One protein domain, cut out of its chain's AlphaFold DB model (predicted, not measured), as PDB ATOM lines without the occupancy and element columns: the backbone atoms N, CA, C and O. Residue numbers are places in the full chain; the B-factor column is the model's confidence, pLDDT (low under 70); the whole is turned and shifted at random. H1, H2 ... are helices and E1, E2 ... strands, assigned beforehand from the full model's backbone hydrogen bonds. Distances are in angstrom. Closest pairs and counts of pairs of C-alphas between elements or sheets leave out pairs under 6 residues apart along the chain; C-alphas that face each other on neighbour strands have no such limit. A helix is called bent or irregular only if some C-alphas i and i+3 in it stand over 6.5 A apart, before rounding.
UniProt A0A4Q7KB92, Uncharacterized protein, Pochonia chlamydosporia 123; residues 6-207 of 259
ATOM      1  N   GLU A   6     517.096 296.432 585.514       65.81
ATOM      2  CA  GLU A   6     515.995 297.319 585.897       65.81
ATOM      3  C   GLU A   6     516.493 298.465 586.781       65.81
ATOM      4  O   GLU A   6     516.214 299.622 586.482       65.81
ATOM      5  N   THR A   7     517.333 298.185 587.786       68.12
ATOM      6  CA  THR A   7     517.923 299.238 588.629       68.12
ATOM      7  C   THR A   7     518.873 300.147 587.851       68.12
ATOM      8  O   THR A   7     518.958 301.342 588.132       68.12
ATOM      9  N   LEU A   8     519.566 299.621 586.836       64.31
ATOM     10  CA  LEU A   8     520.374 300.442 585.931       64.31
ATOM     11  C   LEU A   8     519.514 301.363 585.052       64.31
ATOM     12  O   LEU A   8     519.879 302.522 584.860       64.31
ATOM     13  N   LEU A   9     518.382 300.877 584.534       63.31
ATOM     14  CA  LEU A   9     517.466 301.675 583.715       63.31
ATOM     15  C   LEU A   9     516.775 302.773 584.532       63.31
ATOM     16  O   LEU A   9     516.781 303.925 584.101       63.31
ATOM     17  N   GLU A  10     516.279 302.456 585.732       63.41
ATOM     18  CA  GLU A  10     515.678 303.438 586.646       63.41
ATOM     19  C   GLU A  10     516.677 304.538 587.039       63.41
ATOM     20  O   GLU A  10     516.349 305.727 587.048       63.41
ATOM     21  N   ASN A  11     517.938 304.168 587.287       67.94
ATOM     22  CA  ASN A  11     518.997 305.134 587.577       67.94
ATOM     23  C   ASN A  11     519.327 306.033 586.376       67.94
ATOM     24  O   ASN A  11     519.658 307.207 586.562       67.94
ATOM     25  N   VAL A  12     519.254 305.517 585.147       66.31
ATOM     26  CA  VAL A  12     519.473 306.316 583.932       66.31
ATOM     27  C   VAL A  12     518.307 307.271 583.695       66.31
ATOM     28  O   VAL A  12     518.550 308.455 583.474       66.31
ATOM     29  N   GLU A  13     517.062 306.802 583.791       66.31
ATOM     30  CA  GLU A  13     515.875 307.653 583.643       66.31
ATOM     31  C   GLU A  13     515.857 308.774 584.685       66.31
ATOM     32  O   GLU A  13     515.749 309.943 584.320       66.31
ATOM     33  N   SER A  14     516.112 308.453 585.958       66.31
ATOM     34  CA  SER A  14     516.205 309.451 587.030       66.31
ATOM     35  C   SER A  14     517.291 310.505 586.774       66.31
ATOM     36  O   SER A  14     517.121 311.680 587.110       66.31
ATOM     37  N   ARG A  15     518.425 310.125 586.167       66.25
ATOM     38  CA  ARG A  15     519.503 311.071 585.827       66.25
ATOM     39  C   ARG A  15     519.150 311.957 584.635       66.25
ATOM     40  O   ARG A  15     519.422 313.152 584.693       66.25
ATOM     41  N   LEU A  16     518.519 311.399 583.602       66.00
ATOM     42  CA  LEU A  16     518.045 312.165 582.448       66.00
ATOM     43  C   LEU A  16     516.985 313.189 582.863       66.00
ATOM     44  O   LEU A  16     517.073 314.355 582.480       66.00
ATOM     45  N   GLU A  17     516.040 312.790 583.717       69.19
ATOM     46  CA  GLU A  17     515.017 313.698 584.231       69.19
ATOM     47  C   GLU A  17     515.620 314.853 585.039       69.19
ATOM     48  O   GLU A  17     515.197 315.997 584.869       69.19
ATOM     49  N   LYS A  18     516.657 314.593 585.850       67.00
ATOM     50  CA  LYS A  18     517.398 315.643 586.575       67.00
ATOM     51  C   LYS A  18     518.106 316.636 585.650       67.00
ATOM     52  O   LYS A  18     518.275 317.787 586.031       67.00
ATOM     53  N   GLN A  19     518.496 316.218 584.447       68.69
ATOM     54  CA  GLN A  19     519.086 317.089 583.419       68.69
ATOM     55  C   GLN A  19     518.021 317.799 582.558       68.69
ATOM     56  O   GLN A  19     518.359 318.512 581.613       68.69
ATOM     57  N   GLY A  20     516.728 317.615 582.853       74.50
ATOM     58  CA  GLY A  20     515.635 318.151 582.037       74.50
ATOM     59  C   GLY A  20     515.514 317.467 580.671       74.50
ATOM     60  O   GLY A  20     514.968 318.053 579.733       74.50
ATOM     61  N   ILE A  21     516.039 316.243 580.541       83.25
ATOM     62  CA  ILE A  21     515.957 315.419 579.335       83.25
ATOM     63  C   ILE A  21     514.789 314.448 579.493       83.25
ATOM     64  O   ILE A  21     514.766 313.611 580.392       83.25
ATOM     65  N   LYS A  22     513.826 314.523 578.577       87.88
ATOM     66  CA  LYS A  22     512.674 313.627 578.516       87.88
ATOM     67  C   LYS A  22     512.740 312.767 577.264       87.88
ATOM     68  O   LYS A  22     512.666 313.267 576.139       87.88
ATOM     69  N   LYS A  23     512.841 311.456 577.468       88.94
ATOM     70  CA  LYS A  23     512.712 310.455 576.409       88.94
ATOM     71  C   LYS A  23     511.258 310.002 576.312       88.94
ATOM     72  O   LYS A  23     510.593 309.799 577.322       88.94
ATOM     73  N   ILE A  24     510.758 309.867 575.091       91.56
ATOM     74  CA  ILE A  24     509.375 309.471 574.823       91.56
ATOM     75  C   ILE A  24     509.382 308.335 573.819       91.56
ATOM     76  O   ILE A  24     509.802 308.521 572.677       91.56
ATOM     77  N   ASP A  25     508.857 307.184 574.208       91.94
ATOM     78  CA  ASP A  25     508.644 306.086 573.275       91.94
ATOM     79  C   ASP A  25     507.318 306.264 572.532       91.94
ATOM     80  O   ASP A  25     506.302 306.635 573.118       91.94
ATOM     81  N   LYS A  26     507.323 305.986 571.221       93.19
ATOM     82  CA  LYS A  26     506.156 306.136 570.324       93.19
ATOM     83  C   LYS A  26     505.494 307.528 570.453       93.19
ATOM     84  O   LYS A  26     504.312 307.612 570.789       93.19
ATOM     85  N   PRO A  27     506.233 308.615 570.166       95.75
ATOM     86  CA  PRO A  27     505.795 309.974 570.467       95.75
ATOM     87  C   PRO A  27     504.527 310.381 569.704       95.75
ATOM     88  O   PRO A  27     504.387 310.106 568.508       95.75
ATOM     89  N   THR A  28     503.633 311.093 570.394       96.69
ATOM     90  CA  THR A  28     502.526 311.859 569.798       96.69
ATOM     91  C   THR A  28     502.863 313.351 569.780       96.69
ATOM     92  O   THR A  28     503.787 313.795 570.462       96.69
ATOM     93  N   LEU A  29     502.111 314.137 569.002       95.88
ATOM     94  CA  LEU A  29     502.297 315.591 568.931       95.88
ATOM     95  C   LEU A  29     502.188 316.251 570.311       95.88
ATOM     96  O   LEU A  29     503.051 317.040 570.680       95.88
ATOM     97  N   GLU A  30     501.161 315.892 571.079       95.56
ATOM     98  CA  GLU A  30     500.912 316.431 572.419       95.56
ATOM     99  C   GLU A  30     502.020 316.034 573.392       95.56
ATOM    100  O   GLU A  30     502.579 316.891 574.066       95.56
ATOM    101  N   MET A  31     502.425 314.757 573.392       95.62
ATOM    102  CA  MET A  31     503.499 314.290 574.271       95.62
ATOM    103  C   MET A  31     504.802 315.048 574.028       95.62
ATOM    104  O   MET A  31     505.479 315.390 574.990       95.62
ATOM    105  N   VAL A  32     505.156 315.299 572.763       95.38
ATOM    106  CA  VAL A  32     506.383 316.024 572.399       95.38
ATOM    107  C   VAL A  32     506.261 317.514 572.723       95.38
ATOM    108  O   VAL A  32     507.198 318.089 573.269       95.38
ATOM    109  N   ARG A  33     505.110 318.131 572.432       94.12
ATOM    110  CA  ARG A  33     504.824 319.533 572.768       94.12
ATOM    111  C   ARG A  33     504.958 319.787 574.270       94.12
ATOM    112  O   ARG A  33     505.600 320.752 574.669       94.12
ATOM    113  N   ASP A  34     504.412 318.884 575.076       92.31
ATOM    114  CA  ASP A  34     504.311 319.026 576.530       92.31
ATOM    115  C   ASP A  34     505.519 318.390 577.255       92.31
ATOM    116  O   ASP A  34     505.532 318.227 578.478       92.31
ATOM    117  N   ALA A  35     506.549 317.972 576.508       90.88
ATOM    118  CA  ALA A  35     507.739 317.337 577.065       90.88
ATOM    119  C   ALA A  35     508.815 318.309 577.534       90.88
ATOM    120  O   ALA A  35     509.667 317.901 578.324       90.88
ATOM    121  N   PHE A  36     508.787 319.560 577.072       88.19
ATOM    122  CA  PHE A  36     509.728 320.565 577.543       88.19
ATOM    123  C   PHE A  36     509.521 320.811 579.040       88.19
ATOM    124  O   PHE A  36     508.418 321.124 579.490       88.19
ATOM    125  N   ARG A  37     510.599 320.669 579.809       83.69
ATOM    126  CA  ARG A  37     510.654 321.023 581.224       83.69
ATOM    127  C   ARG A  37     511.842 321.938 581.445       83.69
ATOM    128  O   ARG A  37     512.926 321.677 580.929       83.69
ATOM    129  N   ARG A  38     511.617 322.994 582.220       81.06
ATOM    130  CA  ARG A  38     512.663 323.921 582.647       81.06
ATOM    131  C   ARG A  38     513.575 323.204 583.632       81.06
ATOM    132  O   ARG A  38     513.081 322.558 584.552       81.06
ATOM    133  N   THR A  39     514.883 323.291 583.414       69.12
ATOM    134  CA  THR A  39     515.874 322.675 584.312       69.12
ATOM    135  C   THR A  39     516.327 323.648 585.400       69.12
ATOM    136  O   THR A  39     516.562 323.224 586.526       69.12
ATOM    137  N   ASP A  40     516.418 324.943 585.081       73.06
ATOM    138  CA  ASP A  40     516.865 325.991 586.002       73.06
ATOM    139  C   ASP A  40     515.922 327.201 585.937       73.06
ATOM    140  O   ASP A  40     515.993 328.032 585.029       73.06
ATOM    141  N   GLU A  41     514.998 327.283 586.895       82.75
ATOM    142  CA  GLU A  41     514.104 328.438 587.037       82.75
ATOM    143  C   GLU A  41     514.806 329.638 587.677       82.75
ATOM    144  O   GLU A  41     514.366 330.772 587.496       82.75
ATOM    145  N   ARG A  42     515.908 329.420 588.406       87.88
ATOM    146  CA  ARG A  42     516.627 330.495 589.084       87.88
ATOM    147  C   ARG A  42     517.296 331.407 588.066       87.88
ATOM    148  O   ARG A  42     517.092 332.615 588.146       87.88
ATOM    149  N   GLU A  43     518.035 330.850 587.104       86.75
ATOM    150  CA  GLU A  43     518.653 331.667 586.051       86.75
ATOM    151  C   GLU A  43     517.581 332.462 585.291       86.75
ATOM    152  O   GLU A  43     517.729 333.667 585.091       86.75
ATOM    153  N   LEU A  44     516.472 331.820 584.912       89.44
ATOM    154  CA  LEU A  44     515.383 332.488 584.200       89.44
ATOM    155  C   LEU A  44     514.796 333.655 585.004       89.44
ATOM    156  O   LEU A  44     514.587 334.729 584.439       89.44
ATOM    157  N   ASN A  45     514.576 333.465 586.306       91.94
ATOM    158  CA  ASN A  45     514.062 334.506 587.193       91.94
ATOM    159  C   ASN A  45     515.053 335.667 587.353       91.94
ATOM    160  O   ASN A  45     514.648 336.819 587.233       91.94
ATOM    161  N   GLU A  46     516.350 335.395 587.530       89.81
ATOM    162  CA  GLU A  46     517.391 336.437 587.601       89.81
ATOM    163  C   GLU A  46     517.451 337.261 586.295       89.81
ATOM    164  O   GLU A  46     517.578 338.493 586.311       89.81
ATOM    165  N   ARG A  47     517.304 336.602 585.134       88.31
ATOM    166  CA  ARG A  47     517.210 337.301 583.842       88.31
ATOM    167  C   ARG A  47     515.912 338.090 583.712       88.31
ATOM    168  O   ARG A  47     515.953 339.216 583.233       88.31
ATOM    169  N   TRP A  48     514.786 337.541 584.148       91.25
ATOM    170  CA  TRP A  48     513.506 338.244 584.140       91.25
ATOM    171  C   TRP A  48     513.536 339.509 585.007       91.25
ATOM    172  O   TRP A  48     513.125 340.574 584.552       91.25
ATOM    173  N   GLU A  49     514.096 339.436 586.216       91.62
ATOM    174  CA  GLU A  49     514.286 340.606 587.081       91.62
ATOM    175  C   GLU A  49     515.162 341.666 586.407       91.62
ATOM    176  O   GLU A  49     514.856 342.859 586.431       91.62
ATOM    177  N   SER A  50     516.225 341.236 585.729       88.19
ATOM    178  CA  SER A  50     517.064 342.141 584.940       88.19
ATOM    179  C   SER A  50     516.292 342.780 583.773       88.19
ATOM    180  O   SER A  50     516.582 343.913 583.394       88.19
ATOM    181  N   TYR A  51     515.305 342.086 583.199       87.44
ATOM    182  CA  TYR A  51     514.495 342.573 582.076       87.44
ATOM    183  C   TYR A  51     513.538 343.667 582.541       87.44
ATOM    184  O   TYR A  51     513.567 344.774 582.003       87.44
ATOM    185  N   ILE A  52     512.752 343.390 583.584       89.88
ATOM    186  CA  ILE A  52     511.764 344.339 584.116       89.88
ATOM    187  C   ILE A  52     512.417 345.592 584.704       89.88
ATOM    188  O   ILE A  52     511.832 346.670 584.656       89.88
ATOM    189  N   ASN A  53     513.652 345.473 585.203       86.81
ATOM    190  CA  ASN A  53     514.439 346.600 585.700       86.81
ATOM    191  C   ASN A  53     515.232 347.324 584.596       86.81
ATOM    192  O   ASN A  53     515.982 348.249 584.902       86.81
ATOM    193  N   LEU A  54     515.088 346.920 583.325       79.00
ATOM    194  CA  LEU A  54     515.800 347.482 582.166       79.00
ATOM    195  C   LEU A  54     517.336 347.388 582.275       79.00
ATOM    196  O   LEU A  54     518.071 348.206 581.726       79.00
ATOM    197  N   GLN A  55     517.829 346.366 582.974       77.56
ATOM    198  CA  GLN A  55     519.251 346.097 583.230       77.56
ATOM    199  C   GLN A  55     519.845 345.036 582.294       77.56
ATOM    200  O   GLN A  55     521.053 344.818 582.285       77.56
ATOM    201  N   LEU A  56     519.013 344.393 581.475       69.31
ATOM    202  CA  LEU A  56     519.432 343.397 580.487       69.31
ATOM    203  C   LEU A  56     520.161 343.985 579.260       69.31
ATOM    204  O   LEU A  56     520.627 343.233 578.404       69.31
ATOM    205  N   ALA A  57     520.281 345.313 579.180       57.59
ATOM    206  CA  ALA A  57     520.939 346.031 578.095       57.59
ATOM    207  C   ALA A  57     522.462 345.793 578.094       57.59
ATOM    208  O   ALA A  57     523.243 346.536 578.689       57.59
ATOM    209  N   LEU A  58     522.909 344.764 577.378       54.31
ATOM    210  CA  LEU A  58     524.298 344.666 576.938       54.31
ATOM    211  C   LEU A  58     524.493 345.685 575.815       54.31
ATOM    212  O   LEU A  58     523.987 345.447 574.727       54.31
ATOM    213  N   CYS A  59     525.185 346.794 576.109       51.78
ATOM    214  CA  CYS A  59     525.640 347.912 575.255       51.78
ATOM    215  C   CYS A  59     525.621 347.701 573.721       51.78
ATOM    216  O   CYS A  59     526.655 347.785 573.056       51.78
ATOM    217  N   THR A  60     524.454 347.470 573.137       54.47
ATOM    218  CA  THR A  60     524.224 347.318 571.702       54.47
ATOM    219  C   THR A  60     523.157 348.333 571.330       54.47
ATOM    220  O   THR A  60     522.195 348.540 572.063       54.47
ATOM    221  N   LEU A  61     523.360 349.050 570.224       59.66
ATOM    222  CA  LEU A  61     522.387 350.029 569.720       59.66
ATOM    223  C   LEU A  61     521.202 349.350 569.009       59.66
ATOM    224  O   LEU A  61     520.277 350.031 568.576       59.66
ATOM    225  N   GLU A  62     521.231 348.023 568.869       73.31
ATOM    226  CA  GLU A  62     520.257 347.256 568.100       73.31
ATOM    227  C   GLU A  62     519.145 346.699 568.994       73.31
ATOM    228  O   GLU A  62     519.383 346.112 570.054       73.31
ATOM    229  N   MET A  63     517.905 346.888 568.543       81.38
ATOM    230  CA  MET A  63     516.733 346.268 569.149       81.38
ATOM    231  C   MET A  63     516.672 344.794 568.750       81.38
ATOM    232  O   MET A  63     516.892 344.433 567.592       81.38
ATOM    233  N   TYR A  64     516.334 343.941 569.712       83.62
ATOM    234  CA  TYR A  64     516.130 342.521 569.500       83.62
ATOM    235  C   TYR A  64     515.026 342.306 568.467       83.62
ATOM    236  O   TYR A  64     513.867 342.661 568.678       83.62
ATOM    237  N   THR A  65     515.406 341.689 567.352       83.81
ATOM    238  CA  THR A  65     514.472 341.212 566.338       83.81
ATOM    239  C   THR A  65     514.405 339.692 566.445       83.81
ATOM    240  O   THR A  65     515.433 339.035 566.254       83.81
ATOM    241  N   PRO A  66     513.237 339.105 566.762       85.50
ATOM    242  CA  PRO A  66     513.112 337.663 566.909       85.50
ATOM    243  C   PRO A  66     513.536 336.914 565.631       85.50
ATOM    244  O   PRO A  66     512.934 337.126 564.578       85.50
ATOM    245  N   PRO A  67     514.536 336.014 565.685       86.25
ATOM    246  CA  PRO A  67     514.971 335.257 564.511       86.25
ATOM    247  C   PRO A  67     513.917 334.237 564.052       86.25
ATOM    248  O   PRO A  67     513.147 333.709 564.850       86.25
ATOM    249  N   ASN A  68     513.891 333.899 562.769       89.69
ATOM    250  CA  ASN A  68     513.045 332.805 562.281       89.69
ATOM    251  C   ASN A  68     513.719 331.442 562.494       89.69
ATOM    252  O   ASN A  68     514.923 331.365 562.747       89.69
ATOM    253  N   LEU A  69     512.938 330.366 562.378       91.12
ATOM    254  CA  LEU A  69     513.481 329.015 562.320       91.12
ATOM    255  C   LEU A  69     514.136 328.779 560.951       91.12
ATOM    256  O   LEU A  69     513.463 328.840 559.925       91.12
ATOM    257  N   ASP A  70     515.437 328.494 560.933       91.38
ATOM    258  CA  ASP A  70     516.155 328.130 559.709       91.38
ATOM    259  C   ASP A  70     516.032 326.625 559.437       91.38
ATOM    260  O   ASP A  70     516.339 325.799 560.298       91.38
ATOM    261  N   ILE A  71     515.597 326.241 558.238       92.44
ATOM    262  CA  ILE A  71     515.504 324.828 557.866       92.44
ATOM    263  C   ILE A  71     516.692 324.449 556.996       92.44
ATOM    264  O   ILE A  71     516.794 324.810 555.820       92.44
ATOM    265  N   ILE A  72     517.587 323.672 557.593       91.50
ATOM    266  CA  ILE A  72     518.878 323.339 557.010       91.50
ATOM    267  C   ILE A  72     518.851 321.981 556.309       91.50
ATOM    268  O   ILE A  72     518.025 321.104 556.575       91.50
ATOM    269  N   GLY A  73     519.758 321.825 555.345       89.06
ATOM    270  CA  GLY A  73     519.888 320.584 554.589       89.06
ATOM    271  C   GLY A  73     520.512 319.471 555.425       89.06
ATOM    272  O   GLY A  73     521.276 319.728 556.347       89.06
ATOM    273  N   SER A  74     520.255 318.222 555.036       90.81
ATOM    274  CA  SER A  74     520.792 317.051 555.743       90.81
ATOM    275  C   SER A  74     522.325 317.005 555.800       90.81
ATOM    276  O   SER A  74     522.894 316.489 556.750       90.81
ATOM    277  N   ALA A  75     523.004 317.605 554.818       89.44
ATOM    278  CA  ALA A  75     524.462 317.721 554.805       89.44
ATOM    279  C   ALA A  75     525.023 318.756 555.803       89.44
ATOM    280  O   ALA A  75     526.234 318.816 555.974       89.44
ATOM    281  N   ASP A  76     524.167 319.585 556.406       89.81
ATOM    282  CA  ASP A  76     524.546 320.684 557.303       89.81
ATOM    283  C   ASP A  76     524.130 320.432 558.762       89.81
ATOM    284  O   ASP A  76     524.362 321.268 559.628       89.81
ATOM    285  N   ILE A  77     523.512 319.287 559.060       90.75
ATOM    286  CA  ILE A  77     523.082 318.932 560.413       90.75
ATOM    287  C   ILE A  77     523.738 317.636 560.856       90.75
ATOM    288  O   ILE A  77     523.892 316.705 560.068       90.75
ATOM    289  N   ARG A  78     524.094 317.566 562.134       90.75
ATOM    290  CA  ARG A  78     524.562 316.336 562.760       90.75
ATOM    291  C   ARG A  78     523.941 316.164 564.132       90.75
ATOM    292  O   ARG A  78     523.836 317.121 564.899       90.75
ATOM    293  N   VAL A  79     523.540 314.934 564.428       90.25
ATOM    294  CA  VAL A  79     522.973 314.560 565.719       90.25
ATOM    295  C   VAL A  79     523.886 313.553 566.386       90.25
ATOM    296  O   VAL A  79     524.096 312.449 565.890       90.25
ATOM    297  N   TYR A  80     524.402 313.929 567.547       85.94
ATOM    298  CA  TYR A  80     525.115 313.018 568.424       85.94
ATOM    299  C   TYR A  80     524.134 312.524 569.472       85.94
ATOM    300  O   TYR A  80     523.553 313.314 570.214       85.94
ATOM    301  N   HIS A  81     523.942 311.207 569.501       76.81
ATOM    302  CA  HIS A  81     523.217 310.532 570.564       76.81
ATOM    303  C   HIS A  81     524.054 309.346 571.053       76.81
ATOM    304  O   HIS A  81     524.450 308.466 570.285       76.81
ATOM    305  N   SER A  82     524.372 309.335 572.335       64.38
ATOM    306  CA  SER A  82     525.031 308.230 573.011       64.38
ATOM    307  C   SER A  82     523.966 307.533 573.849       64.38
ATOM    308  O   SER A  82     523.444 308.087 574.806       64.38
ATOM    309  N   ASN A  83     523.621 306.290 573.498       52.50
ATOM    310  CA  ASN A  83     522.795 305.432 574.363       52.50
ATOM    311  C   ASN A  83     523.583 304.920 575.590       52.50
ATOM    312  O   ASN A  83     523.133 303.989 576.259       52.50
ATOM    313  N   ARG A  84     524.792 305.438 575.846       46.56
ATOM    314  CA  ARG A  84     525.585 305.065 577.018       46.56
ATOM    315  C   ARG A  84     525.180 305.944 578.197       46.56
ATOM    316  O   ARG A  84     524.610 307.012 578.017       46.56
ATOM    317  N   ILE A  85     525.446 305.433 579.399       45.72
ATOM    318  CA  ILE A  85     525.231 306.123 580.675       45.72
ATOM    319  C   ILE A  85     525.669 307.579 580.509       45.72
ATOM    320  O   ILE A  85     526.842 307.772 580.174       45.72
ATOM    321  N   PRO A  86     524.780 308.566 580.737       50.72
ATOM    322  CA  PRO A  86     525.134 309.946 580.503       50.72
ATOM    323  C   PRO A  86     526.388 310.278 581.310       50.72
ATOM    324  O   PRO A  86     526.434 310.073 582.537       50.72
ATOM    325  N   CYS A  87     527.443 310.719 580.628       49.25
ATOM    326  CA  CYS A  87     528.567 311.324 581.314       49.25
ATOM    327  C   CYS A  87     528.022 312.526 582.091       49.25
ATOM    328  O   CYS A  87     527.080 313.191 581.661       49.25
ATOM    329  N   ASN A  88     528.649 312.886 583.211       50.31
ATOM    330  CA  ASN A  88     528.345 314.149 583.903       50.31
ATOM    331  C   ASN A  88     528.735 315.397 583.075       50.31
ATOM    332  O   ASN A  88     528.892 316.477 583.628       50.31
ATOM    333  N   CYS A  89     528.969 315.240 581.772       49.56
ATOM    334  CA  CYS A  89     529.495 316.248 580.877       49.56
ATOM    335  C   CYS A  89     528.479 316.734 579.831       49.56
ATOM    336  O   CYS A  89     528.867 317.528 578.988       49.56
ATOM    337  N   ASP A  90     527.214 316.295 579.856       51.78
ATOM    338  CA  ASP A  90     526.131 316.739 578.946       51.78
ATOM    339  C   ASP A  90     526.376 316.517 577.431       51.78
ATOM    340  O   ASP A  90     525.599 316.995 576.599       51.78
ATOM    341  N   HIS A  91     527.419 315.766 577.052       53.38
ATOM    342  CA  HIS A  91     527.802 315.516 575.650       53.38
ATOM    343  C   HIS A  91     527.003 314.385 574.980       53.38
ATOM    344  O   HIS A  91     527.190 314.124 573.793       53.38
ATOM    345  N   ASP A  92     526.129 313.689 575.710       65.19
ATOM    346  CA  ASP A  92     525.462 312.496 575.179       65.19
ATOM    347  C   ASP A  92     524.334 312.802 574.190       65.19
ATOM    348  O   ASP A  92     523.946 311.909 573.438       65.19
ATOM    349  N   PHE A  93     523.835 314.043 574.151       74.56
ATOM    350  CA  PHE A  93     522.780 314.481 573.237       74.56
ATOM    351  C   PHE A  93     523.063 315.894 572.736       74.56
ATOM    352  O   PHE A  93     522.824 316.852 573.468       74.56
ATOM    353  N   THR A  94     523.531 316.025 571.495       82.25
ATOM    354  CA  THR A  94     523.816 317.335 570.893       82.25
ATOM    355  C   THR A  94     523.362 317.376 569.443       82.25
ATOM    356  O   THR A  94     523.562 316.429 568.680       82.25
ATOM    357  N   ILE A  95     522.776 318.507 569.055       89.12
ATOM    358  CA  ILE A  95     522.471 318.850 567.665       89.12
ATOM    359  C   ILE A  95     523.437 319.952 567.229       89.12
ATOM    360  O   ILE A  95     523.482 321.019 567.854       89.12
ATOM    361  N   GLU A  96     524.182 319.700 566.157       88.94
ATOM    362  CA  GLU A  96     525.151 320.628 565.576       88.94
ATOM    363  C   GLU A  96     524.754 321.029 564.155       88.94
ATOM    364  O   GLU A  96     524.258 320.211 563.376       88.94
ATOM    365  N   ARG A  97     525.021 322.294 563.817       90.06
ATOM    366  CA  ARG A  97     525.015 322.802 562.445       90.06
ATOM    367  C   ARG A  97     526.456 322.889 561.958       90.06
ATOM    368  O   ARG A  97     527.275 323.509 562.623       90.06
ATOM    369  N   LEU A  98     526.774 322.286 560.819       88.06
ATOM    370  CA  LEU A  98     528.162 322.113 560.376       88.06
ATOM    371  C   LEU A  98     528.740 323.368 559.702       88.06
ATOM    372  O   LEU A  98     529.938 323.625 559.799       88.06
ATOM    373  N   SER A  99     527.908 324.164 559.031       85.38
ATOM    374  CA  SER A  99     528.317 325.373 558.311       85.38
ATOM    375  C   SER A  99     528.530 326.581 559.217       85.38
ATOM    376  O   SER A  99     529.042 327.600 558.757       85.38
ATOM    377  N   ALA A 100     528.066 326.514 560.464       79.44
ATOM    378  CA  ALA A 100     528.119 327.615 561.409       79.44
ATOM    379  C   ALA A 100     528.936 327.183 562.631       79.44
ATOM    380  O   ALA A 100     528.575 326.196 563.274       79.44
ATOM    381  N   PRO A 101     530.025 327.892 562.977       66.00
ATOM    382  CA  PRO A 101     530.749 327.590 564.198       66.00
ATOM    383  C   PRO A 101     529.815 327.773 565.396       66.00
ATOM    384  O   PRO A 101     529.057 328.741 565.466       66.00
ATOM    385  N   PHE A 102     529.887 326.842 566.344       64.94
ATOM    386  CA  PHE A 102     529.172 326.953 567.606       64.94
ATOM    387  C   PHE A 102     529.628 328.225 568.328       64.94
ATOM    388  O   PHE A 102     530.768 328.307 568.787       64.94
ATOM    389  N   SER A 103     528.750 329.224 568.431       59.81
ATOM    390  CA  SER A 103     528.978 330.357 569.320       59.81
ATOM    391  C   SER A 103     528.353 330.064 570.678       59.81
ATOM    392  O   SER A 103     527.210 329.612 570.766       59.81
ATOM    393  N   LEU A 104     529.083 330.387 571.748       52.69
ATOM    394  CA  LEU A 104     528.562 330.356 573.119       52.69
ATOM    395  C   LEU A 104     527.340 331.272 573.288       52.69
ATOM    396  O   LEU A 104     526.492 331.009 574.137       52.69
ATOM    397  N   THR A 105     527.242 332.328 572.477       53.88
ATOM    398  CA  THR A 105     526.164 333.326 572.537       53.88
ATOM    399  C   THR A 105     525.060 333.100 571.508       53.88
ATOM    400  O   THR A 105     523.968 333.636 571.668       53.88
ATOM    401  N   ASP A 106     525.315 332.294 570.476       62.31
ATOM    402  CA  ASP A 106     524.347 331.999 569.421       62.31
ATOM    403  C   ASP A 106     524.626 330.622 568.812       62.31
ATOM    404  O   ASP A 106     525.399 330.467 567.868       62.31
ATOM    405  N   ALA A 107     523.997 329.590 569.371       65.56
ATOM    406  CA  ALA A 107     524.032 328.264 568.760       65.56
ATOM    407  C   ALA A 107     522.906 328.066 567.728       65.56
ATOM    408  O   ALA A 107     522.603 326.920 567.403       65.56
ATOM    409  N   GLY A 108     522.286 329.156 567.254       83.31
ATOM    410  CA  GLY A 108     521.310 329.184 566.173       83.31
ATOM    411  C   GLY A 108     519.898 328.721 566.538       83.31
ATOM    412  O   GLY A 108     519.661 328.040 567.537       83.31
ATOM    413  N   ASN A 109     518.955 329.086 565.663       91.31
ATOM    414  CA  ASN A 109     517.590 328.571 565.625       91.31
ATOM    415  C   ASN A 109     517.403 327.807 564.321       91.31
ATOM    416  O   ASN A 109     517.202 328.417 563.272       91.31
ATOM    417  N   PHE A 110     517.507 326.485 564.370       93.19
ATOM    418  CA  PHE A 110     517.435 325.674 563.169       93.19
ATOM    419  C   PHE A 110     516.774 324.321 563.397       93.19
ATOM    420  O   PHE A 110     516.720 323.790 564.509       93.19
ATOM    421  N   ALA A 111     516.293 323.743 562.306       95.56
ATOM    422  CA  ALA A 111     515.879 322.357 562.266       95.56
ATOM    423  C   ALA A 111     516.340 321.686 560.972       95.56
ATOM    424  O   ALA A 111     516.493 322.325 559.933       95.56
ATOM    425  N   GLY A 112     516.553 320.379 561.030       94.56
ATOM    426  CA  GLY A 112     517.054 319.603 559.904       94.56
ATOM    427  C   GLY A 112     516.720 318.126 560.033       94.56
ATOM    428  O   GLY A 112     516.236 317.661 561.065       94.56
ATOM    429  N   TYR A 113     516.999 317.385 558.968       95.44
ATOM    430  CA  TYR A 113     516.960 315.928 558.974       95.44
ATOM    431  C   TYR A 113     518.388 315.386 558.961       95.44
ATOM    432  O   TYR A 113     519.122 315.631 558.006       95.44
ATOM    433  N   ASP A 114     518.776 314.628 559.981       93.44
ATOM    434  CA  ASP A 114     520.050 313.916 559.980       93.44
ATOM    435  C   ASP A 114     519.894 312.540 559.319       93.44
ATOM    436  O   ASP A 114     519.127 311.682 559.773       93.44
ATOM    437  N   ALA A 115     520.624 312.334 558.222       91.25
ATOM    438  CA  ALA A 115     520.571 311.099 557.454       91.25
ATOM    439  C   ALA A 115     521.277 309.930 558.142       91.25
ATOM    440  O   ALA A 115     520.914 308.791 557.859       91.25
ATOM    441  N   GLU A 116     522.246 310.196 559.021       89.69
ATOM    442  CA  GLU A 116     523.018 309.157 559.702       89.69
ATOM    443  C   GLU A 116     522.201 308.513 560.827       89.69
ATOM    444  O   GLU A 116     522.071 307.290 560.897       89.69
ATOM    445  N   THR A 117     521.567 309.331 561.671       88.94
ATOM    446  CA  THR A 117     520.713 308.840 562.766       88.94
ATOM    447  C   THR A 117     519.243 308.647 562.377       88.94
ATOM    448  O   THR A 117     518.450 308.141 563.180       88.94
ATOM    449  N   HIS A 118     518.864 309.003 561.145       92.75
ATOM    450  CA  HIS A 118     517.491 308.953 560.633       92.75
ATOM    451  C   HIS A 118     516.487 309.689 561.529       92.75
ATOM    452  O   HIS A 118     515.430 309.146 561.889       92.75
ATOM    453  N   CYS A 119     516.815 310.922 561.914       93.69
ATOM    454  CA  CYS A 119     515.978 311.713 562.806       93.69
ATOM    455  C   CYS A 119     515.763 313.146 562.315       93.69
ATOM    456  O   CYS A 119     516.593 313.724 561.616       93.69
ATOM    457  N   TYR A 120     514.616 313.712 562.689       96.25
ATOM    458  CA  TYR A 120     514.362 315.143 562.559       96.25
ATOM    459  C   TYR A 120     514.783 315.825 563.849       96.25
ATOM    460  O   TYR A 120     514.366 315.408 564.930       96.25
ATOM    461  N   ALA A 121     515.601 316.856 563.728       95.75
ATOM    462  CA  ALA A 121     516.239 317.516 564.845       95.75
ATOM    463  C   ALA A 121     515.915 319.011 564.835       95.75
ATOM    464  O   ALA A 121     515.899 319.642 563.779       95.75
ATOM    465  N   PHE A 122     515.656 319.559 566.016       96.06
ATOM    466  CA  PHE A 122     515.373 320.964 566.271       96.06
ATOM    467  C   PHE A 122     516.278 321.466 567.382       96.06
ATOM    468  O   PHE A 122     516.389 320.818 568.422       96.06
ATOM    469  N   ARG A 123     516.851 322.649 567.182       93.88
ATOM    470  CA  ARG A 123     517.601 323.391 568.189       93.88
ATOM    471  C   ARG A 123     517.239 324.864 568.075       93.88
ATOM    472  O   ARG A 123     517.393 325.452 567.008       93.88
ATOM    473  N   GLY A 124     516.780 325.468 569.162       92.62
ATOM    474  CA  GLY A 124     516.457 326.892 569.156       92.62
ATOM    475  C   GLY A 124     515.590 327.335 570.322       92.62
ATOM    476  O   GLY A 124     515.365 326.587 571.272       92.62
ATOM    477  N   GLN A 125     515.109 328.570 570.229       92.56
ATOM    478  CA  GLN A 125     514.209 329.203 571.190       92.56
ATOM    479  C   GLN A 125     512.872 328.457 571.280       92.56
ATOM    480  O   GLN A 125     512.304 328.063 570.255       92.56
ATOM    481  N   ARG A 126     512.325 328.323 572.494       92.62
ATOM    482  CA  ARG A 126     511.076 327.590 572.767       92.62
ATOM    483  C   ARG A 126     509.909 328.059 571.897       92.62
ATOM    484  O   ARG A 126     509.149 327.225 571.406       92.62
ATOM    485  N   ARG A 127     509.781 329.364 571.637       92.94
ATOM    486  CA  ARG A 127     508.704 329.906 570.783       92.94
ATOM    487  C   ARG A 127     508.672 329.311 569.366       92.94
ATOM    488  O   ARG A 127     507.603 329.200 568.771       92.94
ATOM    489  N   LEU A 128     509.823 328.899 568.826       94.56
ATOM    490  CA  LEU A 128     509.943 328.329 567.478       94.56
ATOM    491  C   LEU A 128     509.607 326.833 567.439       94.56
ATOM    492  O   LEU A 128     509.471 326.246 566.367       94.56
ATOM    493  N   PHE A 129     509.429 326.199 568.598       95.19
ATOM    494  CA  PHE A 129     509.193 324.766 568.664       95.19
ATOM    495  C   PHE A 129     507.859 324.364 568.030       95.19
ATOM    496  O   PHE A 129     507.784 323.353 567.333       95.19
ATOM    497  N   ARG A 130     506.809 325.183 568.186       93.88
ATOM    498  CA  ARG A 130     505.506 324.927 567.545       93.88
ATOM    499  C   ARG A 130     505.621 324.893 566.019       93.88
ATOM    500  O   ARG A 130     504.973 324.069 565.379       93.88
ATOM    501  N   GLU A 131     506.452 325.757 565.444       93.38
ATOM    502  CA  GLU A 131     506.712 325.762 564.006       93.38
ATOM    503  C   GLU A 131     507.390 324.469 563.561       93.38
ATOM    504  O   GLU A 131     506.903 323.811 562.642       93.38
ATOM    505  N   PHE A 132     508.443 324.041 564.257       95.38
ATOM    506  CA  PHE A 132     509.067 322.748 563.985       95.38
ATOM    507  C   PHE A 132     508.059 321.595 564.059       95.38
ATOM    508  O   PHE A 132     508.002 320.768 563.148       95.38
ATOM    509  N   LEU A 133     507.224 321.566 565.102       95.50
ATOM    510  CA  LEU A 133     506.205 320.533 565.270       95.50
ATOM    511  C   LEU A 133     505.200 320.502 564.117       95.50
ATOM    512  O   LEU A 133     504.832 319.411 563.690       95.50
ATOM    513  N   SER A 134     504.809 321.660 563.576       93.25
ATOM    514  CA  SER A 134     503.918 321.723 562.410       93.25
ATOM    515  C   SER A 134     504.532 321.078 561.161       93.25
ATOM    516  O   SER A 134     503.843 320.361 560.436       93.25
ATOM    517  N   LEU A 135     505.849 321.217 560.960       92.75
ATOM    518  CA  LEU A 135     506.554 320.605 559.829       92.75
ATOM    519  C   LEU A 135     506.584 319.073 559.926       92.75
ATOM    520  O   LEU A 135     506.468 318.379 558.917       92.75
ATOM    521  N   VAL A 136     506.728 318.528 561.138       94.62
ATOM    522  CA  VAL A 136     506.833 317.074 561.376       94.62
ATOM    523  C   VAL A 136     505.501 316.401 561.718       94.62
ATOM    524  O   VAL A 136     505.413 315.167 561.743       94.62
ATOM    525  N   GLU A 137     504.441 317.180 561.936       94.81
ATOM    526  CA  GLU A 137     503.097 316.708 562.275       94.81
ATOM    527  C   GLU A 137     502.567 315.608 561.333       94.81
ATOM    528  O   GLU A 137     502.021 314.617 561.839       94.81
ATOM    529  N   PRO A 138     502.760 315.669 559.995       94.31
ATOM    530  CA  PRO A 138     502.304 314.605 559.100       94.31
ATOM    531  C   PRO A 138     502.886 313.227 559.443       94.31
ATOM    532  O   PRO A 138     502.214 312.204 559.276       94.31
ATOM    533  N   LEU A 139     504.125 313.174 559.940       94.50
ATOM    534  CA  LEU A 139     504.778 311.933 560.360       94.50
ATOM    535  C   LEU A 139     504.351 311.488 561.762       94.50
ATOM    536  O   LEU A 139     504.219 310.281 561.997       94.50
ATOM    537  N   LEU A 140     504.074 312.431 562.668       94.19
ATOM    538  CA  LEU A 140     503.495 312.138 563.983       94.19
ATOM    539  C   LEU A 140     502.105 311.504 563.836       94.19
ATOM    540  O   LEU A 140     501.855 310.446 564.416       94.19
ATOM    541  N   LYS A 141     501.239 312.057 562.973       94.88
ATOM    542  CA  LYS A 141     499.911 311.489 562.655       94.88
ATOM    543  C   LYS A 141     500.003 310.066 562.099       94.88
ATOM    544  O   LYS A 141     499.217 309.198 562.471       94.88
ATOM    545  N   LYS A 142     501.011 309.796 561.263       95.00
ATOM    546  CA  LYS A 142     501.299 308.460 560.709       95.00
ATOM    547  C   LYS A 142     502.026 307.526 561.685       95.00
ATOM    548  O   LYS A 142     502.350 306.399 561.312       95.00
ATOM    549  N   LYS A 143     502.307 307.966 562.918       95.00
ATOM    550  CA  LYS A 143     503.065 307.212 563.933       95.00
ATOM    551  C   LYS A 143     504.410 306.704 563.394       95.00
ATOM    552  O   LYS A 143     504.809 305.572 563.684       95.00
ATOM    553  N   ALA A 144     505.098 307.512 562.586       94.88
ATOM    554  CA  ALA A 144     506.331 307.120 561.899       94.88
ATOM    555  C   ALA A 144     507.573 307.116 562.812       94.88
ATOM    556  O   ALA A 144     508.589 306.516 562.460       94.88
ATOM    557  N   PHE A 145     507.486 307.741 563.988       95.25
ATOM    558  CA  PHE A 145     508.585 307.883 564.944       95.25
ATOM    559  C   PHE A 145     508.628 306.743 565.967       95.25
ATOM    560  O   PHE A 145     507.586 306.318 566.475       95.25
ATOM    561  N   LYS A 146     509.829 306.226 566.255       94.50
ATOM    562  CA  LYS A 146     510.052 305.200 567.292       94.50
ATOM    563  C   LYS A 146     510.212 305.830 568.670       94.50
ATOM    564  O   LYS A 146     509.658 305.307 569.631       94.50
ATOM    565  N   SER A 147     510.910 306.957 568.735       93.44
ATOM    566  CA  SER A 147     511.212 307.665 569.970       93.44
ATOM    567  C   SER A 147     511.422 309.153 569.705       93.44
ATOM    568  O   SER A 147     511.756 309.556 568.587       93.44
ATOM    569  N   ALA A 148     511.238 309.952 570.749       94.25
ATOM    570  CA  ALA A 148     511.635 311.345 570.813       94.25
ATOM    571  C   ALA A 148     512.559 311.572 572.008       94.25
ATOM    572  O   ALA A 148     512.445 310.887 573.025       94.25
ATOM    573  N   ILE A 149     513.431 312.561 571.887       92.38
ATOM    574  CA  ILE A 149     514.175 313.141 573.002       92.38
ATOM    575  C   ILE A 149     513.886 314.633 572.981       92.38
ATOM    576  O   ILE A 149     513.986 315.258 571.929       92.38
ATOM    577  N   VAL A 150     513.489 315.183 574.122       92.44
ATOM    578  CA  VAL A 150     513.264 316.616 574.316       92.44
ATOM    579  C   VAL A 150     514.096 317.057 575.503       92.44
ATOM    580  O   VAL A 150     514.089 316.395 576.537       92.44
ATOM    581  N   ARG A 151     514.830 318.153 575.353       88.81
ATOM    582  CA  ARG A 151     515.779 318.631 576.357       88.81
ATOM    583  C   ARG A 151     515.727 320.149 576.456       88.81
ATOM    584  O   ARG A 151     515.701 320.833 575.434       88.81
ATOM    585  N   SER A 152     515.787 320.669 577.677       87.94
ATOM    586  CA  SER A 152     516.137 322.071 577.911       87.94
ATOM    587  C   SER A 152     517.647 322.278 577.761       87.94
ATOM    588  O   SER A 152     518.458 321.488 578.246       87.94
ATOM    589  N   VAL A 153     518.031 323.339 577.058       84.62
ATOM    590  CA  VAL A 153     519.435 323.727 576.857       84.62
ATOM    591  C   VAL A 153     519.839 324.862 577.804       84.62
ATOM    592  O   VAL A 153     521.028 325.133 577.954       84.62
ATOM    593  N   GLY A 154     518.866 325.495 578.465       84.25
ATOM    594  CA  GLY A 154     519.069 326.599 579.400       84.25
ATOM    595  C   GLY A 154     518.594 327.944 578.855       84.25
ATOM    596  O   GLY A 154     517.947 328.025 577.803       84.25
ATOM    597  N   VAL A 155     518.918 329.003 579.594       86.12
ATOM    598  CA  VAL A 155     518.547 330.379 579.261       86.12
ATOM    599  C   VAL A 155     519.642 331.011 578.406       86.12
ATOM    600  O   VAL A 155     520.827 330.985 578.724       86.12
ATOM    601  N   ARG A 156     519.246 331.585 577.274       81.50
ATOM    602  CA  ARG A 156     520.116 332.260 576.317       81.50
ATOM    603  C   ARG A 156     519.543 333.611 575.990       81.50
ATOM    604  O   ARG A 156     518.623 333.743 575.189       81.50
ATOM    605  N   VAL A 157     520.133 334.617 576.610       78.31
ATOM    606  CA  VAL A 157     519.793 336.000 576.342       78.31
ATOM    607  C   VAL A 157     520.600 336.471 575.121       78.31
ATOM    608  O   VAL A 157     521.829 336.529 575.197       78.31
ATOM    609  N   PRO A 158     519.943 336.811 574.000       75.19
ATOM    610  CA  PRO A 158     520.548 337.525 572.883       75.19
ATOM    611  C   PRO A 158     521.244 338.804 573.356       75.19
ATOM    612  O   PRO A 158     520.725 339.527 574.203       75.19
ATOM    613  N   MET A 159     522.393 339.124 572.763       75.50
ATOM    614  CA  MET A 159     523.078 340.400 572.991       75.50
ATOM    615  C   MET A 159     522.381 341.529 572.217       75.50
ATOM    616  O   MET A 159     522.927 342.043 571.247       75.50
ATOM    617  N   ALA A 160     521.151 341.858 572.603       75.31
ATOM    618  CA  ALA A 160     520.332 342.896 571.985       75.31
ATOM    619  C   ALA A 160     519.365 343.499 573.013       75.31
ATOM    620  O   ALA A 160     519.047 342.867 574.023       75.31
ATOM    621  N   ASN A 161     518.863 344.705 572.743       77.25
ATOM    622  CA  ASN A 161     517.881 345.340 573.621       77.25
ATOM    623  C   ASN A 161     516.489 344.764 573.383       77.25
ATOM    624  O   ASN A 161     515.956 344.833 572.278       77.25
ATOM    625  N   PHE A 162     515.869 344.243 574.429       81.38
ATOM    626  CA  PHE A 162     514.488 343.793 574.363       81.38
ATOM    627  C   PHE A 162     513.513 344.970 574.429       81.38
ATOM    628  O   PHE A 162     513.748 345.943 575.146       81.38
ATOM    629  N   ALA A 163     512.404 344.873 573.695       80.69
ATOM    630  CA  ALA A 163     511.287 345.792 573.879       80.69
ATOM    631  C   ALA A 163     510.731 345.640 575.302       80.69
ATOM    632  O   ALA A 163     510.686 344.529 575.827       80.69
ATOM    633  N   ALA A 164     510.317 346.742 575.926       80.25
ATOM    634  CA  ALA A 164     509.643 346.703 577.219       80.25
ATOM    635  C   ALA A 164     508.191 346.212 577.070       80.25
ATOM    636  O   ALA A 164     507.577 346.406 576.022       80.25
ATOM    637  N   GLY A 165     507.634 345.647 578.144       85.56
ATOM    638  CA  GLY A 165     506.209 345.313 578.236       85.56
ATOM    639  C   GLY A 165     505.839 343.857 577.956       85.56
ATOM    640  O   GLY A 165     504.653 343.547 577.968       85.56
ATOM    641  N   TRP A 166     506.811 342.971 577.742       89.94
ATOM    642  CA  TRP A 166     506.552 341.533 577.702       89.94
ATOM    643  C   TRP A 166     506.176 341.009 579.076       89.94
ATOM    644  O   TRP A 166     506.706 341.466 580.093       89.94
ATOM    645  N   ASP A 167     505.293 340.015 579.091       93.50
ATOM    646  CA  ASP A 167     505.078 339.202 580.277       93.50
ATOM    647  C   ASP A 167     506.195 338.157 580.450       93.50
ATOM    648  O   ASP A 167     507.106 338.014 579.625       93.50
ATOM    649  N   PHE A 168     506.137 337.432 581.568       91.81
ATOM    650  CA  PHE A 168     507.145 336.433 581.900       91.81
ATOM    651  C   PHE A 168     507.214 335.290 580.878       91.81
ATOM    652  O   PHE A 168     508.316 334.851 580.553       91.81
ATOM    653  N   ASP A 169     506.081 334.778 580.378       91.81
ATOM    654  CA  ASP A 169     506.104 333.629 579.463       91.81
ATOM    655  C   ASP A 169     506.546 334.041 578.060       91.81
ATOM    656  O   ASP A 169     507.301 333.298 577.426       91.81
ATOM    657  N   GLU A 170     506.151 335.233 577.608       91.38
ATOM    658  CA  GLU A 170     506.650 335.836 576.379       91.38
ATOM    659  C   GLU A 170     508.174 335.962 576.465       91.38
ATOM    660  O   GLU A 170     508.874 335.314 575.682       91.38
ATOM    661  N   PHE A 171     508.705 336.649 577.484       91.44
ATOM    662  CA  PHE A 171     510.148 336.752 577.711       91.44
ATOM    663  C   PHE A 171     510.831 335.378 577.754       91.44
ATOM    664  O   PHE A 171     511.781 335.130 577.004       91.44
ATOM    665  N   ALA A 172     510.315 334.456 578.570       91.56
ATOM    666  CA  ALA A 172     510.863 333.113 578.714       91.56
ATOM    667  C   ALA A 172     510.904 332.375 577.368       91.56
ATOM    668  O   ALA A 172     511.909 331.762 577.028       91.56
ATOM    669  N   SER A 173     509.862 332.475 576.543       91.44
ATOM    670  CA  SER A 173     509.807 331.798 575.241       91.44
ATOM    671  C   SER A 173     510.869 332.287 574.241       91.44
ATOM    672  O   SER A 173     511.225 331.548 573.313       91.44
ATOM    673  N   HIS A 174     511.381 333.508 574.441       90.69
ATOM    674  CA  HIS A 174     512.424 334.139 573.635       90.69
ATOM    675  C   HIS A 174     513.847 333.836 574.114       90.69
ATOM    676  O   HIS A 174     514.765 333.849 573.291       90.69
ATOM    677  N   VAL A 175     514.040 333.559 575.405       88.88
ATOM    678  CA  VAL A 175     515.369 333.285 575.977       88.88
ATOM    679  C   VAL A 175     515.603 331.804 576.272       88.88
ATOM    680  O   VAL A 175     516.739 331.352 576.252       88.88
ATOM    681  N   GLU A 176     514.566 331.007 576.506       91.12
ATOM    682  CA  GLU A 176     514.712 329.572 576.747       91.12
ATOM    683  C   GLU A 176     515.049 328.837 575.453       91.12
ATOM    684  O   GLU A 176     514.290 328.874 574.480       91.12
ATOM    685  N   ALA A 177     516.174 328.128 575.458       89.94
ATOM    686  CA  ALA A 177     516.584 327.271 574.362       89.94
ATOM    687  C   ALA A 177     516.268 325.807 574.669       89.94
ATOM    688  O   ALA A 177     516.394 325.333 575.801       89.94
ATOM    689  N   MET A 178     515.899 325.064 573.633       92.38
ATOM    690  CA  MET A 178     515.603 323.645 573.736       92.38
ATOM    691  C   MET A 178     516.092 322.873 572.519       92.38
ATOM    692  O   MET A 178     516.337 323.429 571.445       92.38
ATOM    693  N   GLU A 179     516.193 321.566 572.707       93.50
ATOM    694  CA  GLU A 179     516.497 320.597 571.669       93.50
ATOM    695  C   GLU A 179     515.403 319.542 571.592       93.50
ATOM    696  O   GLU A 179     514.837 319.119 572.604       93.50
ATOM    697  N   CYS A 180     515.117 319.097 570.374       95.31
ATOM    698  CA  CYS A 180     514.242 317.967 570.131       95.31
ATOM    699  C   CYS A 180     514.813 317.088 569.021       95.31
ATOM    700  O   CYS A 180     515.185 317.586 567.965       95.31
ATOM    701  N   MET A 181     514.852 315.779 569.255       95.44
ATOM    702  CA  MET A 181     515.251 314.766 568.280       95.44
ATOM    703  C   MET A 181     514.106 313.766 568.114       95.44
ATOM    704  O   MET A 181     513.649 313.179 569.093       95.44
ATOM    705  N   LEU A 182     513.644 313.551 566.883       96.06
ATOM    706  CA  LEU A 182     512.546 312.648 566.535       96.06
ATOM    707  C   LEU A 182     513.051 311.529 565.624       96.06
ATOM    708  O   LEU A 182     513.243 311.726 564.423       96.06
ATOM    709  N   PHE A 183     513.248 310.338 566.186       94.75
ATOM    710  CA  PHE A 183     513.861 309.211 565.484       94.75
ATOM    711  C   PHE A 183     512.825 308.399 564.715       94.75
ATOM    712  O   PHE A 183     511.813 307.963 565.275       94.75
ATOM    713  N   LEU A 184     513.079 308.136 563.434       94.31
ATOM    714  CA  LEU A 184     512.183 307.335 562.603       94.31
ATOM    715  C   LEU A 184     512.220 305.848 562.988       94.31
ATOM    716  O   LEU A 184     513.249 305.298 563.383       94.31
ATOM    717  N   LYS A 185     511.076 305.166 562.836       91.94
ATOM    718  CA  LYS A 185     510.978 303.699 562.961       91.94
ATOM    719  C   LYS A 185     511.727 302.976 561.852       91.94
ATOM    720  O   LYS A 185     512.281 301.908 562.085       91.94
ATOM    721  N   LYS A 186     511.675 303.528 560.641       88.94
ATOM    722  CA  LYS A 186     512.309 302.971 559.447       88.94
ATOM    723  C   LYS A 186     513.361 303.956 558.942       88.94
ATOM    724  O   LYS A 186     513.049 305.148 558.904       88.94
ATOM    725  N   PRO A 187     514.544 303.483 558.519       79.38
ATOM    726  CA  PRO A 187     515.569 304.321 557.908       79.38
ATOM    727  C   PRO A 187     515.117 304.730 556.499       79.38
ATOM    728  O   PRO A 187     515.482 304.126 555.495       79.38
ATOM    729  N   LEU A 188     514.222 305.713 556.429       77.88
ATOM    730  CA  LEU A 188     513.748 306.301 555.183       77.88
ATOM    731  C   LEU A 188     514.565 307.556 554.900       77.88
ATOM    732  O   LEU A 188     514.836 308.334 555.809       77.88
ATOM    733  N   LYS A 189     514.931 307.772 553.636       83.19
ATOM    734  CA  LYS A 189     515.626 308.991 553.219       83.19
ATOM    735  C   LYS A 189     514.640 310.162 553.240       83.19
ATOM    736  O   LYS A 189     513.744 310.186 552.404       83.19
ATOM    737  N   ASP A 190     514.811 311.061 554.210       85.44
ATOM    738  CA  ASP A 190     514.045 312.300 554.437       85.44
ATOM    739  C   ASP A 190     512.601 312.280 553.881       85.44
ATOM    740  O   ASP A 190     512.322 312.893 552.846       85.44
ATOM    741  N   PRO A 191     511.665 311.570 554.542       85.94
ATOM    742  CA  PRO A 191     510.284 311.441 554.073       85.94
ATOM    743  C   PRO A 191     509.548 312.761 553.822       85.94
ATOM    744  O   PRO A 191     508.626 312.799 553.009       85.94
ATOM    745  N   LEU A 192     509.909 313.814 554.556       87.44
ATOM    746  CA  LEU A 192     509.301 315.138 554.446       87.44
ATOM    747  C   LEU A 192     509.999 316.031 553.427       87.44
ATOM    748  O   LEU A 192     509.467 317.096 553.135       87.44
ATOM    749  N   LYS A 193     511.165 315.627 552.904       86.56
ATOM    750  CA  LYS A 193     512.042 316.494 552.107       86.56
ATOM    751  C   LYS A 193     512.186 317.854 552.791       86.56
ATOM    752  O   LYS A 193     511.770 318.881 552.262       86.56
ATOM    753  N   PHE A 194     512.699 317.842 554.016       79.19
ATOM    754  CA  PHE A 194     512.512 318.886 555.023       79.19
ATOM    755  C   PHE A 194     512.815 320.305 554.517       79.19
ATOM    756  O   PHE A 194     512.064 321.241 554.787       79.19
ATOM    757  N   LYS A 195     513.863 320.449 553.700       74.94
ATOM    758  CA  LYS A 195     514.241 321.725 553.076       74.94
ATOM    759  C   LYS A 195     513.220 322.227 552.043       74.94
ATOM    760  O   LYS A 195     512.967 323.423 551.964       74.94
ATOM    761  N   GLU A 196     512.623 321.330 551.259       79.88
ATOM    762  CA  GLU A 196     511.551 321.668 550.313       79.88
ATOM    763  C   GLU A 196     510.261 322.009 551.068       79.88
ATOM    764  O   GLU A 196     509.638 323.030 550.786       79.88
ATOM    765  N   ALA A 197     509.894 321.213 552.079       68.25
ATOM    766  CA  ALA A 197     508.712 321.462 552.910       68.25
ATOM    767  C   ALA A 197     508.759 322.835 553.604       68.25
ATOM    768  O   ALA A 197     507.751 323.536 553.665       68.25
ATOM    769  N   ALA A 198     509.940 323.259 554.057       67.12
ATOM    770  CA  ALA A 198     510.158 324.581 554.632       67.12
ATOM    771  C   ALA A 198     509.949 325.733 553.642       67.12
ATOM    772  O   ALA A 198     509.383 326.770 553.998       67.12
ATOM    773  N   ALA A 199     510.373 325.557 552.387       71.25
ATOM    774  CA  ALA A 199     510.170 326.558 551.346       71.25
ATOM    775  C   ALA A 199     508.669 326.798 551.109       71.25
ATOM    776  O   ALA A 199     508.230 327.944 551.079       71.25
ATOM    777  N   TYR A 200     507.861 325.736 551.068       64.12
ATOM    778  CA  TYR A 200     506.402 325.862 550.990       64.12
ATOM    779  C   TYR A 200     505.794 326.520 552.236       64.12
ATOM    780  O   TYR A 200     504.930 327.384 552.111       64.12
ATOM    781  N   HIS A 201     506.260 326.162 553.435       60.97
ATOM    782  CA  HIS A 201     505.728 326.719 554.684       60.97
ATOM    783  C   HIS A 201     506.032 328.218 554.851       60.97
ATOM    784  O   HIS A 201     505.222 328.966 555.398       60.97
ATOM    785  N   SER A 202     507.187 328.671 554.357       62.41
ATOM    786  CA  SER A 202     507.562 330.091 554.351       62.41
ATOM    787  C   SER A 202     506.797 330.910 553.305       62.41
ATOM    788  O   SER A 202     506.459 332.058 553.584       62.41
ATOM    789  N   LEU A 203     506.472 330.324 552.146       60.06
ATOM    790  CA  LEU A 203     505.591 330.939 551.144       60.06
ATOM    791  C   LEU A 203     504.161 331.086 551.674       60.06
ATOM    792  O   LEU A 203     503.635 332.191 551.683       60.06
ATOM    793  N   ALA A 204     503.591 330.022 552.250       59.41
ATOM    794  CA  ALA A 204     502.242 330.062 552.818       59.41
ATOM    795  C   ALA A 204     502.087 331.102 553.947       59.41
ATOM    796  O   ALA A 204     501.020 331.684 554.122       59.41
ATOM    797  N   ARG A 205     503.157 331.366 554.714       59.41
ATOM    798  CA  ARG A 205     503.176 332.437 555.723       59.41
ATOM    799  C   ARG A 205     503.203 333.835 555.124       59.41
ATOM    800  O   ARG A 205     502.579 334.722 555.693       59.41
ATOM    801  N   LYS A 206     503.933 334.036 554.023       59.53
ATOM    802  CA  LYS A 206     503.935 335.318 553.310       59.53
ATOM    803  C   LYS A 206     502.561 335.595 552.722       59.53
ATOM    804  O   LYS A 206     502.022 336.656 552.985       59.53
ATOM    805  N   ASP A 207     501.955 334.600 552.081       55.41
ATOM    806  CA  ASP A 207     500.614 334.737 551.511       55.41
ATOM    807  C   ASP A 207     499.571 335.052 552.599       55.41
ATOM    808  O   ASP A 207     498.730 335.927 552.423       55.41
TER     809      ASP A 207
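Overview. This is residues 6 to 207 of the 259 residues of an uncharacterized protein of Pochonia chlamydosporia 123 (UniProt A0A4Q7KB92). A twisted sheet of five strands makes the core, with the longest helix, H4, along one face and a small two-stranded sheet, the hairpin E2 and E3, crossing over the other face. H1 extends away from the sheet's E1 edge and H6 from its E4 edge, while H3 and H5 sit together at the end of the sheet where E6 ends and E7 begins. The printed part has 202 residues with six named helices and seven named strands, in the order H1, E1, H2, H3, E2, E3, E4, E5, H4, E6, H5, E7, H6. The class is mixed, helices and strands; the large sheet runs E1, E6, E7, E5, E4, and both sheets are antiparallel. The whole is compact, with a radius of gyration of the C-alphas of 17.5 A, and spans 50 by 50 by 31 A.

Arrangement. H1, residues 6 to 18, touches no helix and only grazes the five-stranded sheet, with its residues 13 to 17. Its closest C-alphas with E1, residues 21 to 25, are those of Leu 16 and Lys 22, 6.8 A apart. E1, an edge strand, is the antiparallel neighbour of E6, residues 145 to 155, with N 22 and O 150 within hydrogen-bond range at 2.8 A. H2, residues 29 to 33, grazes the sheet and touches H4, residues 126 to 141, the closest C-alphas being those of Leu 29 and Leu 140, 6.2 A apart. H3, residues 41 to 52, touches H5, residues 168 to 175, with its residues 44 to 48 alone, about perpendicular at 77 degrees; the closest C-alphas are those of Trp 48 and Phe 168, 7.0 A apart. H3 and H5 only graze the sheet. E2, residues 77 to 81, and E3, residues 93 to 97, form an antiparallel hairpin, with N 78 and O 96 at 2.9 A. The two sheets make a sandwich, two sheets face to face, the facing parts 8.7 A centre to centre and their strands at 81 degrees. E4, residues 110 to 114, the other edge strand, forms a hairpin with E5, residues 119 to 125, with N 112 and O 121 at 2.9 A. E7, residues 176 to 184, is the antiparallel neighbour of E5, with N 122 and O 180 at 2.8 A, and of E6, with N 149 and O 181 at 2.9 A. E5, H4 and E6 form a split strand-helix-strand unit, its two strands running the same way with E7 between them; the crossover is right-handed. H4 and the sheet make two layers, a helix on one face of a sheet; its height over the sheet is 9.2 A, and it runs along the strands, at 4 degrees to E5 on the local plane. H4 is irregular, with C-alphas 135 and 138 7.4 A apart, and has a kink of 56 degrees near residue 135. H4 is the hub: it touches H2, H5, closest at the C-alphas of Arg 127 and Ser 173, 5.0 A, and H6, residues 194 to 207, which it only just touches, with 3 pairs of C-alphas within 8 A, the closest those of Leu 135 and Ala 197 at 7.3 A. H6 grazes the sheet with its residues 194 to 198. Every O i to N i+4 pair is within hydrogen-bond range in H1, H2, H3, H5 and H6, and 8 of 12 in H4.

Along the chain. H1 begins at C-alpha 6, (515.995, 297.319, 585.897), and is 18.4 A long; H3 is 16.3 A. H4 is 22.0 A long from C-alpha 126 at (511.076, 327.590, 572.767). E6 is 28.5 A, E7 26.5 A and E5 19.5 A long. H6, 20.1 A long, ends at C-alpha 207, (500.614, 334.737, 551.511).

Size, cuts and confidence. The C-alphas farthest apart, of Glu 6 and Leu 61, are 55.5 A apart. The printed part has no cut. The links H3 to E2, E2 to E3, E3 to E4 and E6 to H5 are long. Mean pLDDT of the printed part is 82.0; 49 residues are under 70, among them residues 6 to 19, 82 to 92 and 200 to 207.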